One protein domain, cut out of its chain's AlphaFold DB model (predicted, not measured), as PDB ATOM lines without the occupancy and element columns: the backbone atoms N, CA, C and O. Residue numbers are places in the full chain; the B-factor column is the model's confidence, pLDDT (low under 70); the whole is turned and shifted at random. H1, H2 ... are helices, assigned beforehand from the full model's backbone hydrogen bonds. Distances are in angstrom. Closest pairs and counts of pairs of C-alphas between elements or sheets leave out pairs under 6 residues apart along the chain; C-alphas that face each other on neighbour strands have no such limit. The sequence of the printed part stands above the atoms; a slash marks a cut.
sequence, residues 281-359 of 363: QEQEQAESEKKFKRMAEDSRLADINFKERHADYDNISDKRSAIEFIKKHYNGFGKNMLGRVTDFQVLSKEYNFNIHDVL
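What this domain is: This is residues 281 to 359 of the 363 residues of the protein "DUF4373 domain-containing protein" of Candidatus Melainabacteria bacterium (UniProt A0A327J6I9). A long helix, H1, makes the length: its residues 281 to 304 stick out from a small compact head, where H2 folds back beside residues 309 to 313 and H4 and H5 pack on H2. The 79 printed residues include five named helices, H1 to H5 in chain order, and no named strand: all helix. The whole is only just extended, close to loose, with a radius of gyration of the C-alphas of 17.6 A, spanning 58 by 26 by 15 A.

How they stand to each other: H1, residues 281 to 314, and H2, residues 319 to 329, form a helical hairpin, opposite ways at a shallow tilt of 6 degrees. They only just touch, with 3 pairs of C-alphas within 8 A, the closest Arg 309 and His 329, 6.8 A. H2 touches H4, residues 342 to 350, closest C-alphas Ala 322 and Leu 347, 6.3 A, and H5, residues 355 to 359, closest Ile 323 and Val 358, 5.9 A. H3, residues 335 to 338, only just touches H5, with 3 pairs. Every O i to N i+4 pair is within hydrogen-bond range in H1, H2 and H5, and 4 of 5 in H4; H3 is too short for one.

Where its parts are: H1 runs 49.7 A from C-alpha 281 at (-5.495, 82.799, 13.427), H2 15.7 A, H3 5.3 A, H4 12.3 A and H5 6.2 A, ending at C-alpha 359 (7.030, 102.255, -29.867).

The domain as a whole: The printed part has no cut, and its four links are tight. The C-alphas farthest apart, Gln 281 and Asn 352, are 58.4 A apart. pLDDT is under 70 at residues 281, 284 to 285, 288 and 292.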
ATOM      1  N   GLN A 281      -6.221  81.591  13.034       54.81
ATOM      2  CA  GLN A 281      -5.495  82.799  13.427       54.81
ATOM      3  C   GLN A 281      -4.027  82.716  12.992       54.81
ATOM      4  O   GLN A 281      -3.507  83.671  12.415       54.81
ATOM      5  N   GLU A 282      -3.392  81.556  13.166       72.75
ATOM      6  CA  GLU A 282      -2.032  81.292  12.685       72.75
ATOM      7  C   GLU A 282      -1.936  81.388  11.158       72.75
ATOM      8  O   GLU A 282      -0.986  81.974  10.636       72.75
ATOM      9  N   GLN A 283      -2.932  80.882  10.421       71.62
ATOM     10  CA  GLN A 283      -2.980  81.012   8.961       71.62
ATOM     11  C   GLN A 283      -3.083  82.474   8.513       71.62
ATOM     12  O   GLN A 283      -2.323  82.892   7.638       71.62
ATOM     13  N   GLU A 284      -3.961  83.272   9.124       69.06
ATOM     14  CA  GLU A 284      -4.084  84.701   8.801       69.06
ATOM     15  C   GLU A 284      -2.819  85.481   9.167       69.06
ATOM     16  O   GLU A 284      -2.380  86.351   8.408       69.06
ATOM     17  N   GLN A 285      -2.191  85.151  10.295       68.75
ATOM     18  CA  GLN A 285      -0.927  85.753  10.697       68.75
ATOM     19  C   GLN A 285       0.195  85.389   9.715       68.75
ATOM     20  O   GLN A 285       0.926  86.276   9.269       68.75
ATOM     21  N   ALA A 286       0.283  84.127   9.290       77.62
ATOM     22  CA  ALA A 286       1.251  83.672   8.296       77.62
ATOM     23  C   ALA A 286       1.006  84.293   6.908       77.62
ATOM     24  O   ALA A 286       1.960  84.626   6.198       77.62
ATOM     25  N   GLU A 287      -0.250  84.473   6.494       79.19
ATOM     26  CA  GLU A 287      -0.596  85.180   5.255       79.19
ATOM     27  C   GLU A 287      -0.243  86.667   5.323       79.19
ATOM     28  O   GLU A 287       0.330  87.207   4.370       79.19
ATOM     29  N   SER A 288      -0.521  87.315   6.453       66.25
ATOM     30  CA  SER A 288      -0.134  88.702   6.711       66.25
ATOM     31  C   SER A 288       1.386  88.869   6.657       66.25
ATOM     32  O   SER A 288       1.889  89.754   5.964       66.25
ATOM     33  N   GLU A 289       2.137  87.962   7.284       74.69
ATOM     34  CA  GLU A 289       3.600  87.982   7.268       74.69
ATOM     35  C   GLU A 289       4.165  87.733   5.860       74.69
ATOM     36  O   GLU A 289       5.099  88.412   5.428       74.69
ATOM     37  N   LYS A 290       3.570  86.814   5.085       84.38
ATOM     38  CA  LYS A 290       3.927  86.605   3.669       84.38
ATOM     39  C   LYS A 290       3.668  87.854   2.833       84.38
ATOM     40  O   LYS A 290       4.515  88.227   2.020       84.38
ATOM     41  N   LYS A 291       2.517  88.505   3.017       78.38
ATOM     42  CA  LYS A 291       2.185  89.760   2.331       78.38
ATOM     43  C   LYS A 291       3.185  90.854   2.694       78.38
ATOM     44  O   LYS A 291       3.662  91.559   1.811       78.38
ATOM     45  N   PHE A 292       3.542  90.946   3.970       63.72
ATOM     46  CA  PHE A 292       4.514  91.906   4.467       63.72
ATOM     47  C   PHE A 292       5.907  91.694   3.854       63.72
ATOM     48  O   PHE A 292       6.515  92.646   3.368       63.72
ATOM     49  N   LYS A 293       6.382  90.443   3.786       78.19
ATOM     50  CA  LYS A 293       7.655  90.096   3.129       78.19
ATOM     51  C   LYS A 293       7.662  90.478   1.648       78.19
ATOM     52  O   LYS A 293       8.613  91.113   1.205       78.19
ATOM     53  N   ARG A 294       6.580  90.187   0.913       82.50
ATOM     54  CA  ARG A 294       6.434  90.598  -0.498       82.50
ATOM     55  C   ARG A 294       6.493  92.115  -0.665       82.50
ATOM     56  O   ARG A 294       7.227  92.600  -1.510       82.50
ATOM     57  N   MET A 295       5.794  92.870   0.186       72.88
ATOM     58  CA  MET A 295       5.841  94.337   0.145       72.88
ATOM     59  C   MET A 295       7.249  94.887   0.413       72.88
ATOM     60  O   MET A 295       7.659  95.858  -0.220       72.88
ATOM     61  N   ALA A 296       7.998  94.275   1.334       72.75
ATOM     62  CA  ALA A 296       9.379  94.665   1.605       72.75
ATOM     63  C   ALA A 296      10.310  94.373   0.414       72.75
ATOM     64  O   ALA A 296      11.174  95.192   0.094       72.75
ATOM     65  N   GLU A 297      10.125  93.236  -0.261       80.75
ATOM     66  CA  GLU A 297      10.856  92.889  -1.486       80.75
ATOM     67  C   GLU A 297      10.520  93.838  -2.642       80.75
ATOM     68  O   GLU A 297      11.439  94.367  -3.269       80.75
ATOM     69  N   ASP A 298       9.237  94.129  -2.868       77.94
ATOM     70  CA  ASP A 298       8.778  95.067  -3.900       77.94
ATOM     71  C   ASP A 298       9.347  96.474  -3.666       77.94
ATOM     72  O   ASP A 298       9.830  97.119  -4.598       77.94
ATOM     73  N   SER A 299       9.361  96.936  -2.410       76.81
ATOM     74  CA  SER A 299       9.964  98.221  -2.039       76.81
ATOM     75  C   SER A 299      11.468  98.238  -2.314       76.81
ATOM     76  O   SER A 299      11.984  99.206  -2.869       76.81
ATOM     77  N   ARG A 300      12.183  97.162  -1.966       81.06
ATOM     78  CA  ARG A 300      13.622  97.047  -2.232       81.06
ATOM     79  C   ARG A 300      13.916  97.051  -3.733       81.06
ATOM     80  O   ARG A 300      14.897  97.657  -4.157       81.06
ATOM     81  N   LEU A 301      13.090  96.377  -4.529       80.62
ATOM     82  CA  LEU A 301      13.228  96.351  -5.983       80.62
ATOM     83  C   LEU A 301      12.944  97.730  -6.595       80.62
ATOM     84  O   LEU A 301      13.680  98.162  -7.480       80.62
ATOM     85  N   ALA A 302      11.940  98.450  -6.088       75.12
ATOM     86  CA  ALA A 302      11.645  99.819  -6.504       75.12
ATOM     87  C   ALA A 302      12.821 100.776  -6.235       75.12
ATOM     88  O   ALA A 302      13.167 101.564  -7.114       75.12
ATOM     89  N   ASP A 303      13.486 100.661  -5.081       78.31
ATOM     90  CA  ASP A 303      14.681 101.455  -4.758       78.31
ATOM     91  C   ASP A 303      15.854 101.167  -5.703       78.31
ATOM     92  O   ASP A 303      16.570 102.084  -6.115       78.31
ATOM     93  N   ILE A 304      16.070  99.893  -6.051       80.62
ATOM     94  CA  ILE A 304      17.109  99.491  -7.010       80.62
ATOM     95  C   ILE A 304      16.795 100.075  -8.390       80.62
ATOM     96  O   ILE A 304      17.643 100.762  -8.961       80.62
ATOM     97  N   ASN A 305      15.564  99.890  -8.877       81.88
ATOM     98  CA  ASN A 305      15.119 100.419 -10.167       81.88
ATOM     99  C   ASN A 305      15.219 101.949 -10.217       81.88
ATOM    100  O   ASN A 305      15.626 102.516 -11.228       81.88
ATOM    101  N   PHE A 306      14.895 102.638  -9.120       81.50
ATOM    102  CA  PHE A 306      15.016 104.090  -9.026       81.50
ATOM    103  C   PHE A 306      16.467 104.560  -9.177       81.50
ATOM    104  O   PHE A 306      16.715 105.525  -9.905       81.50
ATOM    105  N   LYS A 307      17.415 103.890  -8.504       85.75
ATOM    106  CA  LYS A 307      18.850 104.209  -8.575       85.75
ATOM    107  C   LYS A 307      19.423 103.936  -9.960       85.75
ATOM    108  O   LYS A 307      20.126 104.788 -10.494       85.75
ATOM    109  N   GLU A 308      19.099 102.785 -10.543       89.69
ATOM    110  CA  GLU A 308      19.540 102.424 -11.894       89.69
ATOM    111  C   GLU A 308      18.991 103.406 -12.935       89.69
ATOM    112  O   GLU A 308      19.744 103.911 -13.762       89.69
ATOM    113  N   ARG A 309      17.704 103.763 -12.838       91.69
ATOM    114  CA  ARG A 309      17.088 104.762 -13.716       91.69
ATOM    115  C   ARG A 309      17.783 106.119 -13.634       91.69
ATOM    116  O   ARG A 309      18.025 106.716 -14.672       91.69
ATOM    117  N   HIS A 310      18.113 106.612 -12.440       87.00
ATOM    118  CA  HIS A 310      18.830 107.890 -12.321       87.00
ATOM    119  C   HIS A 310      20.221 107.826 -12.952       87.00
ATOM    120  O   HIS A 310      20.575 108.715 -13.716       87.00
ATOM    121  N   ALA A 311      20.967 106.750 -12.697       88.38
ATOM    122  CA  ALA A 311      22.286 106.567 -13.291       88.38
ATOM    123  C   ALA A 311      22.228 106.516 -14.828       88.38
ATOM    124  O   ALA A 311      23.075 107.105 -15.494       88.38
ATOM    125  N   ASP A 312      21.230 105.846 -15.407       90.88
ATOM    126  CA  ASP A 312      21.053 105.827 -16.861       90.88
ATOM    127  C   ASP A 312      20.625 107.195 -17.411       90.88
ATOM    128  O   ASP A 312      21.081 107.577 -18.486       90.88
ATOM    129  N   TYR A 313      19.779 107.933 -16.681       91.25
ATOM    130  CA  TYR A 313      19.319 109.267 -17.080       91.25
ATOM    131  C   TYR A 313      20.489 110.255 -17.188       91.25
ATOM    132  O   TYR A 313      20.584 110.991 -18.169       91.25
ATOM    133  N   ASP A 314      21.421 110.213 -16.233       89.31
ATOM    134  CA  ASP A 314      22.619 111.064 -16.218       89.31
ATOM    135  C   ASP A 314      23.579 110.784 -17.394       89.31
ATOM    136  O   ASP A 314      24.404 111.630 -17.739       89.31
ATOM    137  N   ASN A 315      23.474 109.611 -18.028       92.06
ATOM    138  CA  ASN A 315      24.306 109.205 -19.165       92.06
ATOM    139  C   ASN A 315      23.680 109.524 -20.537       92.06
ATOM    140  O   ASN A 315      24.264 109.182 -21.568       92.06
ATOM    141  N   ILE A 316      22.501 110.150 -20.583       94.62
ATOM    142  CA  ILE A 316      21.846 110.514 -21.845       94.62
ATOM    143  C   ILE A 316      22.576 111.705 -22.473       94.62
ATOM    144  O   ILE A 316      22.676 112.773 -21.874       94.62
ATOM    145  N   SER A 317      23.050 111.533 -23.707       93.50
ATOM    146  CA  SER A 317      23.795 112.566 -24.444       93.50
ATOM    147  C   SER A 317      23.242 112.873 -25.835       93.50
ATOM    148  O   SER A 317      23.597 113.883 -26.440       93.50
ATOM    149  N   ASP A 318      22.406 111.994 -26.384       95.19
ATOM    150  CA  ASP A 318      21.871 112.111 -27.741       95.19
ATOM    151  C   ASP A 318      20.482 111.469 -27.895       95.19
ATOM    152  O   ASP A 318      20.022 110.697 -27.049       95.19
ATOM    153  N   LYS A 319      19.819 111.744 -29.030       95.62
ATOM    154  CA  LYS A 319      18.476 111.224 -29.345       95.62
ATOM    155  C   LYS A 319      18.374 109.705 -29.241       95.62
ATOM    156  O   LYS A 319      17.348 109.201 -28.790       95.62
ATOM    157  N   ARG A 320      19.405 108.965 -29.652       94.94
ATOM    158  CA  ARG A 320      19.384 107.502 -29.606       94.94
ATOM    159  C   ARG A 320      19.437 107.020 -28.160       94.94
ATOM    160  O   ARG A 320      18.604 106.203 -27.782       94.94
ATOM    161  N   SER A 321      20.350 107.561 -27.355       95.62
ATOM    162  CA  SER A 321      20.452 107.238 -25.925       95.62
ATOM    163  C   SER A 321      19.168 107.577 -25.155       95.62
ATOM    164  O   SER A 321      18.727 106.786 -24.326       95.62
ATOM    165  N   ALA A 322      18.494 108.679 -25.503       94.19
ATOM    166  CA  ALA A 322      17.221 109.066 -24.900       94.19
ATOM    167  C   ALA A 322      16.077 108.093 -25.247       94.19
ATOM    168  O   ALA A 322      15.289 107.725 -24.376       94.19
ATOM    169  N   ILE A 323      15.990 107.638 -26.502       94.69
ATOM    170  CA  ILE A 323      14.993 106.637 -26.917       94.69
ATOM    171  C   ILE A 323      15.245 105.299 -26.208       94.69
ATOM    172  O   ILE A 323      14.304 104.707 -25.681       94.69
ATOM    173  N   GLU A 324      16.499 104.841 -26.150       94.50
ATOM    174  CA  GLU A 324      16.872 103.596 -25.464       94.50
ATOM    175  C   GLU A 324      16.576 103.655 -23.959       94.50
ATOM    176  O   GLU A 324      16.024 102.704 -23.405       94.50
ATOM    177  N   PHE A 325      16.849 104.792 -23.308       95.44
ATOM    178  CA  PHE A 325      16.482 105.020 -21.909       95.44
ATOM    179  C   PHE A 325      14.981 104.809 -21.679       95.44
ATOM    180  O   PHE A 325      14.577 104.068 -20.776       95.44
ATOM    181  N   ILE A 326      14.143 105.419 -22.525       94.88
ATOM    182  CA  ILE A 326      12.693 105.283 -22.407       94.88
ATOM    183  C   ILE A 326      12.257 103.834 -22.665       94.88
ATOM    184  O   ILE A 326      11.445 103.305 -21.901       94.88
ATOM    185  N   LYS A 327      12.807 103.170 -23.692       92.94
ATOM    186  CA  LYS A 327      12.517 101.757 -23.993       92.94
ATOM    187  C   LYS A 327      12.875 100.842 -22.816       92.94
ATOM    188  O   LYS A 327      12.112  99.925 -22.518       92.94
ATOM    189  N   LYS A 328      13.991 101.102 -22.126       93.25
ATOM    190  CA  LYS A 328      14.457 100.316 -20.973       93.25
ATOM    191  C   LYS A 328      13.543 100.476 -19.755       93.25
ATOM    192  O   LYS A 328      13.055  99.481 -19.226       93.25
ATOM    193  N   HIS A 329      13.302 101.712 -19.315       92.69
ATOM    194  CA  HIS A 329      12.649 101.990 -18.023       92.69
ATOM    195  C   HIS A 329      11.123 102.051 -18.079       92.69
ATOM    196  O   HIS A 329      10.461 101.901 -17.054       92.69
ATOM    197  N   TYR A 330      10.553 102.227 -19.271       91.06
ATOM    198  CA  TYR A 330       9.106 102.296 -19.490       91.06
ATOM    199  C   TYR A 330       8.616 101.199 -20.439       91.06
ATOM    200  O   TYR A 330       7.609 101.354 -21.133       91.06
ATOM    201  N   ASN A 331       9.320 100.065 -20.464       86.62
ATOM    202  CA  ASN A 331       8.919  98.909 -21.252       86.62
ATOM    203  C   ASN A 331       7.480  98.471 -20.905       86.62
ATOM    204  O   ASN A 331       7.084  98.429 -19.740       86.62
ATOM    205  N   GLY A 332       6.680  98.156 -21.924       84.44
ATOM    206  CA  GLY A 332       5.270  97.784 -21.772       84.44
ATOM    207  C   GLY A 332       4.298  98.958 -21.589       84.44
ATOM    208  O   GLY A 332       3.082  98.744 -21.572       84.44
ATOM    209  N   PHE A 333       4.777 100.205 -21.499       88.50
ATOM    210  CA  PHE A 333       3.893 101.369 -21.456       88.50
ATOM    211  C   PHE A 333       3.326 101.647 -22.853       88.50
ATOM    212  O   PHE A 333       4.048 101.964 -23.793       88.50
ATOM    213  N   GLY A 334       2.001 101.576 -22.993       88.06
ATOM    214  CA  GLY A 334       1.323 101.971 -24.229       88.06
ATOM    215  C   GLY A 334       1.333 103.489 -24.458       88.06
ATOM    216  O   GLY A 334       1.584 104.268 -23.536       88.06
ATOM    217  N   LYS A 335       0.952 103.921 -25.671       87.50
ATOM    218  CA  LYS A 335       0.925 105.333 -26.121       87.50
ATOM    219  C   LYS A 335       0.353 106.314 -25.079       87.50
ATOM    220  O   LYS A 335       0.944 107.354 -24.813       87.50
ATOM    221  N   ASN A 336      -0.772 105.970 -24.448       86.81
ATOM    222  CA  ASN A 336      -1.432 106.841 -23.467       86.81
ATOM    223  C   ASN A 336      -0.673 106.972 -22.141       86.81
ATOM    224  O   ASN A 336      -0.683 108.046 -21.543       86.81
ATOM    225  N   MET A 337      -0.056 105.888 -21.660       89.62
ATOM    226  CA  MET A 337       0.723 105.922 -20.420       89.62
ATOM    227  C   MET A 337       2.049 106.629 -20.658       89.62
ATOM    228  O   MET A 337       2.384 107.548 -19.918       89.62
ATOM    229  N   LEU A 338       2.741 106.270 -21.739       90.81
ATOM    230  CA  LEU A 338       4.045 106.825 -22.073       90.81
ATOM    231  C   LEU A 338       3.990 108.341 -22.312       90.81
ATOM    232  O   LEU A 338       4.824 109.075 -21.796       90.81
ATOM    233  N   GLY A 339       2.944 108.843 -22.978       87.00
ATOM    234  CA  GLY A 339       2.755 110.286 -23.179       87.00
ATOM    235  C   GLY A 339       2.550 111.099 -21.888       87.00
ATOM    236  O   GLY A 339       2.677 112.325 -21.910       87.00
ATOM    237  N   ARG A 340       2.240 110.446 -20.761       91.00
ATOM    238  CA  ARG A 340       2.098 111.077 -19.434       91.00
ATOM    239  C   ARG A 340       3.367 110.990 -18.587       91.00
ATOM    240  O   ARG A 340       3.424 111.631 -17.543       91.00
ATOM    241  N   VAL A 341       4.356 110.204 -19.009       90.31
ATOM    242  CA  VAL A 341       5.623 110.049 -18.294       90.31
ATOM    243  C   VAL A 341       6.450 111.323 -18.451       90.31
ATOM    244  O   VAL A 341       6.703 111.771 -19.568       90.31
ATOM    245  N   THR A 342       6.892 111.895 -17.331       92.19
ATOM    246  CA  THR A 342       7.690 113.129 -17.313       92.19
ATOM    247  C   THR A 342       9.002 112.968 -18.076       92.19
ATOM    248  O   THR A 342       9.300 113.805 -18.922       92.19
ATOM    249  N   ASP A 343       9.730 111.867 -17.859       92.50
ATOM    250  CA  ASP A 343      10.985 111.575 -18.562       92.50
ATOM    251  C   ASP A 343      10.784 111.603 -20.085       92.50
ATOM    252  O   ASP A 343      11.536 112.265 -20.796       92.50
ATOM    253  N   PHE A 344       9.708 110.983 -20.592       94.81
ATOM    254  CA  PHE A 344       9.361 111.040 -22.013       94.81
ATOM    255  C   PHE A 344       9.067 112.478 -22.457       94.81
ATOM    256  O   PHE A 344       9.594 112.921 -23.471       94.81
ATOM    257  N   GLN A 345       8.255 113.234 -21.715       93.94
ATOM    258  CA  GLN A 345       7.881 114.610 -22.074       93.94
ATOM    259  C   GLN A 345       9.067 115.581 -22.113       93.94
ATOM    260  O   GLN A 345       9.048 116.521 -22.908       93.94
ATOM    261  N   VAL A 346      10.057 115.385 -21.243       94.06
ATOM    262  CA  VAL A 346      11.277 116.197 -21.192       94.06
ATOM    263  C   VAL A 346      12.208 115.794 -22.333       94.06
ATOM    264  O   VAL A 346      12.498 116.614 -23.204       94.06
ATOM    265  N   LEU A 347      12.580 114.514 -22.393       95.06
ATOM    266  CA  LEU A 347      13.568 114.014 -23.348       95.06
ATOM    267  C   LEU A 347      13.085 114.122 -24.803       95.06
ATOM    268  O   LEU A 347      13.874 114.453 -25.682       95.06
ATOM    269  N   SER A 348      11.792 113.899 -25.070       94.88
ATOM    270  CA  SER A 348      11.216 114.035 -26.424       94.88
ATOM    271  C   SER A 348      11.357 115.447 -26.985       94.88
ATOM    272  O   SER A 348      11.609 115.613 -28.178       94.88
ATOM    273  N   LYS A 349      11.225 116.465 -26.127       94.31
ATOM    274  CA  LYS A 349      11.404 117.870 -26.502       94.31
ATOM    275  C   LYS A 349      12.875 118.221 -26.663       94.31
ATOM    276  O   LYS A 349      13.226 118.879 -27.634       94.31
ATOM    277  N   GLU A 350      13.707 117.788 -25.721       94.88
ATOM    278  CA  GLU A 350      15.139 118.090 -25.708       94.88
ATOM    279  C   GLU A 350      15.869 117.461 -26.901       94.88
ATOM    280  O   GLU A 350      16.617 118.134 -27.604       94.88
ATOM    281  N   TYR A 351      15.578 116.192 -27.188       95.44
ATOM    282  CA  TYR A 351      16.242 115.415 -28.234       95.44
ATOM    283  C   TYR A 351      15.405 115.241 -29.511       95.44
ATOM    284  O   TYR A 351      15.793 114.491 -30.408       95.44
ATOM    285  N   ASN A 352      14.267 115.934 -29.613       94.19
ATOM    286  CA  ASN A 352      13.387 115.973 -30.784       94.19
ATOM    287  C   ASN A 352      13.000 114.576 -31.324       94.19
ATOM    288  O   ASN A 352      13.314 114.196 -32.462       94.19
ATOM    289  N   PHE A 353      12.321 113.786 -30.494       94.06
ATOM    290  CA  PHE A 353      11.735 112.496 -30.872       94.06
ATOM    291  C   PHE A 353      10.273 112.408 -30.447       94.06
ATOM    292  O   PHE A 353       9.815 113.172 -29.601       94.06
ATOM    293  N   ASN A 354       9.512 111.500 -31.049       92.50
ATOM    294  CA  ASN A 354       8.091 111.340 -30.756       92.50
ATOM    295  C   ASN A 354       7.769 109.924 -30.249       92.50
ATOM    296  O   ASN A 354       8.635 109.069 -30.092       92.50
ATOM    297  N   ILE A 355       6.495 109.673 -29.950       90.12
ATOM    298  CA  ILE A 355       6.073 108.404 -29.344       90.12
ATOM    299  C   ILE A 355       6.190 107.212 -30.307       90.12
ATOM    300  O   ILE A 355       6.320 106.076 -29.859       90.12
ATOM    301  N   HIS A 356       6.151 107.467 -31.618       88.88
ATOM    302  CA  HIS A 356       6.328 106.459 -32.662       88.88
ATOM    303  C   HIS A 356       7.792 106.014 -32.755       88.88
ATOM    304  O   HIS A 356       8.031 104.822 -32.923       88.88
ATOM    305  N   ASP A 357       8.747 106.925 -32.511       88.88
ATOM    306  CA  ASP A 357      10.185 106.608 -32.428       88.88
ATOM    307  C   ASP A 357      10.504 105.613 -31.289       88.88
ATOM    308  O   ASP A 357      11.482 104.870 -31.353       88.88
ATOM    309  N   VAL A 358       9.686 105.597 -30.229       89.75
ATOM    310  CA  VAL A 358       9.867 104.714 -29.065       89.75
ATOM    311  C   VAL A 358       9.093 103.406 -29.207       89.75
ATOM    312  O   VAL A 358       9.573 102.359 -28.792       89.75
ATOM    313  N   LEU A 359       7.882 103.444 -29.759       87.00
ATOM    314  CA  LEU A 359       7.030 102.255 -29.867       87.00
ATOM    315  C   LEU A 359       7.235 101.477 -31.178       87.00
ATOM    316  O   LEU A 359       6.513 100.512 -31.418       87.00
TER     317      LEU A 359